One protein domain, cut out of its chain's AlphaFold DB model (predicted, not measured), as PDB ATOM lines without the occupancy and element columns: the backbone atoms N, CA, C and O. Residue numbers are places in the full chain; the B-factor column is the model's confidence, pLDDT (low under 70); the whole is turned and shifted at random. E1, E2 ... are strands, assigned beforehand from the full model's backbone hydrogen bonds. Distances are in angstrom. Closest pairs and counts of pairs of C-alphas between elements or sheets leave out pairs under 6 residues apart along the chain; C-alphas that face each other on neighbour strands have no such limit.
ATOM      1  N   GLU A 100     185.673 155.853 186.557       76.81
ATOM      2  CA  GLU A 100     185.913 154.572 185.872       76.81
ATOM      3  C   GLU A 100     184.750 154.154 184.961       76.81
ATOM      4  O   GLU A 100     184.869 153.210 184.183       76.81
ATOM      5  N   LYS A 101     183.580 154.795 185.103       74.94
ATOM      6  CA  LYS A 101     182.358 154.386 184.403       74.94
ATOM      7  C   LYS A 101     181.716 155.496 183.587       74.94
ATOM      8  O   LYS A 101     181.390 155.244 182.433       74.94
ATOM      9  N   ASN A 102     181.426 156.652 184.186       80.50
ATOM     10  CA  ASN A 102     180.738 157.756 183.507       80.50
ATOM     11  C   ASN A 102     180.831 159.046 184.329       80.50
ATOM     12  O   ASN A 102     180.678 159.017 185.548       80.50
ATOM     13  N   VAL A 103     180.977 160.181 183.648       85.62
ATOM     14  CA  VAL A 103     180.878 161.512 184.252       85.62
ATOM     15  C   VAL A 103     179.596 162.180 183.760       85.62
ATOM     16  O   VAL A 103     179.282 162.175 182.572       85.62
ATOM     17  N   THR A 104     178.799 162.732 184.675       86.38
ATOM     18  CA  THR A 104     177.581 163.478 184.330       86.38
ATOM     19  C   THR A 104     177.457 164.712 185.205       86.38
ATOM     20  O   THR A 104     177.466 164.615 186.428       86.38
ATOM     21  N   LEU A 105     177.308 165.866 184.568       88.88
ATOM     22  CA  LEU A 105     177.065 167.157 185.188       88.88
ATOM     23  C   LEU A 105     175.650 167.604 184.847       88.88
ATOM     24  O   LEU A 105     175.244 167.564 183.689       88.88
ATOM     25  N   ASN A 106     174.908 168.035 185.858       88.81
ATOM     26  CA  ASN A 106     173.544 168.523 185.715       88.81
ATOM     27  C   ASN A 106     173.475 169.934 186.294       88.81
ATOM     28  O   ASN A 106     173.686 170.110 187.491       88.81
ATOM     29  N   ALA A 107     173.153 170.915 185.460       87.81
ATOM     30  CA  ALA A 107     172.802 172.255 185.901       87.81
ATOM     31  C   ALA A 107     171.305 172.286 186.222       87.81
ATOM     32  O   ALA A 107     170.492 171.747 185.466       87.81
ATOM     33  N   ARG A 108     170.935 172.865 187.366       84.94
ATOM     34  CA  ARG A 108     169.539 172.983 187.802       84.94
ATOM     35  C   ARG A 108     169.248 174.396 188.288       84.94
ATOM     36  O   ARG A 108     170.117 175.036 188.873       84.94
ATOM     37  N   ASN A 109     168.016 174.853 188.089       83.69
ATOM     38  CA  ASN A 109     167.529 176.113 188.641       83.69
ATOM     39  C   ASN A 109     167.124 175.974 190.122       83.69
ATOM     40  O   ASN A 109     167.081 174.875 190.677       83.69
ATOM     41  N   ALA A 110     166.772 177.095 190.758       83.19
ATOM     42  CA  ALA A 110     166.359 177.148 192.166       83.19
ATOM     43  C   ALA A 110     165.100 176.315 192.494       83.19
ATOM     44  O   ALA A 110     164.896 175.934 193.641       83.19
ATOM     45  N   HIS A 111     164.278 175.996 191.490       84.31
ATOM     46  CA  HIS A 111     163.104 175.128 191.620       84.31
ATOM     47  C   HIS A 111     163.452 173.640 191.419       84.31
ATOM     48  O   HIS A 111     162.567 172.787 191.413       84.31
ATOM     49  N   GLY A 112     164.738 173.317 191.230       80.81
ATOM     50  CA  GLY A 112     165.243 171.962 191.012       80.81
ATOM     51  C   GLY A 112     165.057 171.435 189.588       80.81
ATOM     52  O   GLY A 112     165.380 170.273 189.331       80.81
ATOM     53  N   GLN A 113     164.563 172.257 188.659       85.00
ATOM     54  CA  GLN A 113     164.406 171.865 187.262       85.00
ATOM     55  C   GLN A 113     165.762 171.887 186.556       85.00
ATOM     56  O   GLN A 113     166.569 172.788 186.777       85.00
ATOM     57  N   LEU A 114     166.018 170.878 185.725       85.00
ATOM     58  CA  LEU A 114     167.242 170.749 184.938       85.00
ATOM     59  C   LEU A 114     167.279 171.832 183.856       85.00
ATOM     60  O   LEU A 114     166.342 171.909 183.075       85.00
ATOM     61  N   THR A 115     168.354 172.614 183.827       84.31
ATOM     62  CA  THR A 115     168.589 173.694 182.852       84.31
ATOM     63  C   THR A 115     169.752 173.399 181.905       84.31
ATOM     64  O   THR A 115     170.202 174.247 181.147       84.31
ATOM     65  N   GLY A 116     170.376 172.231 182.031       85.00
ATOM     66  CA  GLY A 116     171.548 171.877 181.244       85.00
ATOM     67  C   GLY A 116     172.171 170.588 181.740       85.00
ATOM     68  O   GLY A 116     172.129 170.270 182.929       85.00
ATOM     69  N   ARG A 117     172.743 169.810 180.825       88.81
ATOM     70  CA  ARG A 117     173.351 168.527 181.166       88.81
ATOM     71  C   ARG A 117     174.563 168.260 180.303       88.81
ATOM     72  O   ARG A 117     174.504 168.421 179.099       88.81
ATOM     73  N   LEU A 118     175.649 167.813 180.905       87.19
ATOM     74  CA  LEU A 118     176.826 167.331 180.201       87.19
ATOM     75  C   LEU A 118     177.069 165.899 180.658       87.19
ATOM     76  O   LEU A 118     177.368 165.658 181.821       87.19
ATOM     77  N   THR A 119     176.923 164.942 179.759       83.62
ATOM     78  CA  THR A 119     177.186 163.519 180.020       83.62
ATOM     79  C   THR A 119     178.437 163.141 179.256       83.62
ATOM     80  O   THR A 119     178.636 163.733 178.215       83.62
ATOM     81  N   VAL A 120     179.280 162.221 179.724       62.12
ATOM     82  CA  VAL A 120     180.492 161.771 179.017       62.12
ATOM     83  C   VAL A 120     180.873 160.409 179.636       62.12
ATOM     84  O   VAL A 120     181.444 160.375 180.719       62.12
ATOM     85  N   ARG A 121     180.499 159.238 179.104       66.88
ATOM     86  CA  ARG A 121     181.262 158.417 178.134       66.88
ATOM     87  C   ARG A 121     180.943 156.933 178.340       66.88
ATOM     88  O   ARG A 121     180.315 156.568 179.330       66.88
ATOM     89  N   SER A 122     181.341 156.090 177.384       64.44
ATOM     90  CA  SER A 122     181.209 154.638 177.519       64.44
ATOM     91  C   SER A 122     182.241 154.102 178.516       64.44
ATOM     92  O   SER A 122     182.933 154.858 179.178       64.44
ATOM     93  N   ARG A 123     182.346 152.784 178.591       60.31
ATOM     94  CA  ARG A 123     182.988 151.970 179.618       60.31
ATOM     95  C   ARG A 123     183.744 150.809 178.949       60.31
ATOM     96  O   ARG A 123     183.390 150.460 177.839       60.31
ATOM     97  N   ASP A 124     184.730 150.130 179.493       52.12
ATOM     98  CA  ASP A 124     185.877 150.673 180.222       52.12
ATOM     99  C   ASP A 124     185.975 152.195 180.111       52.12
ATOM    100  O   ASP A 124     185.996 152.873 181.126       52.12
ATOM    101  N   GLY A 125     185.858 152.698 178.873       47.53
ATOM    102  CA  GLY A 125     185.602 154.088 178.471       47.53
ATOM    103  C   GLY A 125     184.854 154.219 177.116       47.53
ATOM    104  O   GLY A 125     184.625 155.327 176.616       47.53
ATOM    105  N   SER A 126     184.507 153.071 176.497       61.66
ATOM    106  CA  SER A 126     184.718 152.665 175.081       61.66
ATOM    107  C   SER A 126     184.151 153.478 173.904       61.66
ATOM    108  O   SER A 126     184.343 153.123 172.747       61.66
ATOM    109  N   ARG A 127     183.488 154.601 174.124       61.88
ATOM    110  CA  ARG A 127     182.940 155.457 173.083       61.88
ATOM    111  C   ARG A 127     182.600 156.784 173.734       61.88
ATOM    112  O   ARG A 127     181.888 156.799 174.737       61.88
ATOM    113  N   LEU A 128     183.139 157.893 173.208       54.53
ATOM    114  CA  LEU A 128     182.577 159.212 173.503       54.53
ATOM    115  C   LEU A 128     181.208 159.200 172.915       54.53
ATOM    116  O   LEU A 128     181.013 159.332 171.712       54.53
ATOM    117  N   LEU A 129     180.286 158.928 173.809       58.25
ATOM    118  CA  LEU A 129     178.923 158.823 173.405       58.25
ATOM    119  C   LEU A 129     178.511 160.194 172.950       58.25
ATOM    120  O   LEU A 129     178.015 160.329 171.844       58.25
ATOM    121  N   PHE A 130     178.743 161.189 173.789       58.38
ATOM    122  CA  PHE A 130     178.012 162.420 173.665       58.38
ATOM    123  C   PHE A 130     178.287 163.288 174.840       58.38
ATOM    124  O   PHE A 130     178.674 162.745 175.867       58.38
ATOM    125  N   ALA A 131     177.967 164.562 174.672       56.56
ATOM    126  CA  ALA A 131     177.934 165.549 175.722       56.56
ATOM    127  C   ALA A 131     177.167 166.774 175.229       56.56
ATOM    128  O   ALA A 131     177.321 167.093 174.049       56.56
ATOM    129  N   ALA A 132     176.407 167.404 176.150       68.44
ATOM    130  CA  ALA A 132     175.517 168.592 176.041       68.44
ATOM    131  C   ALA A 132     174.031 168.245 176.376       68.44
ATOM    132  O   ALA A 132     173.705 167.057 176.483       68.44
ATOM    133  N   ASN A 133     173.047 169.113 176.680       57.53
ATOM    134  CA  ASN A 133     172.811 170.559 176.906       57.53
ATOM    135  C   ASN A 133     171.776 171.186 175.931       57.53
ATOM    136  O   ASN A 133     171.503 170.589 174.899       57.53
ATOM    137  N   GLU A 134     171.000 172.189 176.379       67.62
ATOM    138  CA  GLU A 134     169.540 172.320 176.096       67.62
ATOM    139  C   GLU A 134     169.078 172.458 174.632       67.62
ATOM    140  O   GLU A 134     167.880 172.402 174.368       67.62
ATOM    141  N   GLU A 135     169.983 172.574 173.675       54.91
ATOM    142  CA  GLU A 135     169.681 172.942 172.285       54.91
ATOM    143  C   GLU A 135     170.009 171.831 171.278       54.91
ATOM    144  O   GLU A 135     169.717 171.940 170.095       54.91
ATOM    145  N   GLU A 136     170.540 170.723 171.778       56.22
ATOM    146  CA  GLU A 136     171.200 169.638 171.064       56.22
ATOM    147  C   GLU A 136     172.732 169.680 171.080       56.22
ATOM    148  O   GLU A 136     173.409 170.623 171.470       56.22
ATOM    149  N   VAL A 137     173.265 168.502 170.823       56.41
ATOM    150  CA  VAL A 137     174.293 167.873 171.625       56.41
ATOM    151  C   VAL A 137     174.847 166.801 170.738       56.41
ATOM    152  O   VAL A 137     174.028 165.987 170.333       56.41
ATOM    153  N   ILE A 138     176.143 166.762 170.390       62.31
ATOM    154  CA  ILE A 138     176.616 165.735 169.443       62.31
ATOM    155  C   ILE A 138     178.012 165.150 169.715       62.31
ATOM    156  O   ILE A 138     178.878 165.707 170.385       62.31
ATOM    157  N   THR A 139     178.138 163.934 169.189       58.78
ATOM    158  CA  THR A 139     179.098 162.853 169.355       58.78
ATOM    159  C   THR A 139     180.343 162.989 168.503       58.78
ATOM    160  O   THR A 139     180.293 163.472 167.374       58.78
ATOM    161  N   THR A 140     181.446 162.451 169.022       56.91
ATOM    162  CA  THR A 140     182.669 162.280 168.242       56.91
ATOM    163  C   THR A 140     183.389 160.976 168.496       56.91
ATOM    164  O   THR A 140     184.240 160.784 169.359       56.91
ATOM    165  N   THR A 141     182.913 160.020 167.737       52.28
ATOM    166  CA  THR A 141     183.418 159.576 166.428       52.28
ATOM    167  C   THR A 141     184.168 160.601 165.515       52.28
ATOM    168  O   THR A 141     184.144 161.799 165.731       52.28
ATOM    169  N   GLU A 142     184.853 160.137 164.467       61.44
ATOM    170  CA  GLU A 142     186.100 160.663 163.843       61.44
ATOM    171  C   GLU A 142     186.331 162.158 163.427       61.44
ATOM    172  O   GLU A 142     187.418 162.436 162.925       61.44
ATOM    173  N   ARG A 143     185.483 163.179 163.657       54.44
ATOM    174  CA  ARG A 143     185.912 164.605 163.494       54.44
ATOM    175  C   ARG A 143     185.064 165.598 164.295       54.44
ATOM    176  O   ARG A 143     183.848 165.608 164.153       54.44
TER     177      ARG A 143
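This is residues 100 to 143 of the 159 residues of the protein "Zeta-sarcoglycan" of Liparis tanakae (Tanaka's snailfish) (UniProt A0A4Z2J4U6). This flat piece has little regular structure: a two-strand hairpin, E1 and E2, continues into a long unnamed stretch, residues 121 to 143, that folds back along the side of E2 away from E1 and then turns back once more. The printed part has 44 residues, with no named helix and two named strands, E1 then E2, antiparallel in one sheet. The class is all strand, though the named elements hold only 13 residues. It is loose, with a radius of gyration of the C-alphas of 12.2 A and spans of 37 by 24 by 8 A.

E1, residues 103 to 108, is 16.5 A long and begins at C-alpha 103 (180.878, 161.512, 184.252). E2, residues 114 to 120, is 17.1 A long and ends at C-alpha 120 (180.492, 161.771, 179.017).

E1 and E2 form a hairpin through a tight link of five residues, their directions 172 degrees apart. C-alphas 104 and 119 face each other at 4.3 A. N 105 and O 118 are within hydrogen-bond range at 2.8 A, as are N 120 and O 103 at 2.8 A.

The C-alphas of His 111 and Glu 142 are the two farthest apart, 38.9 A. The printed part has no cut. Residues 120 to 143 have pLDDT under 70.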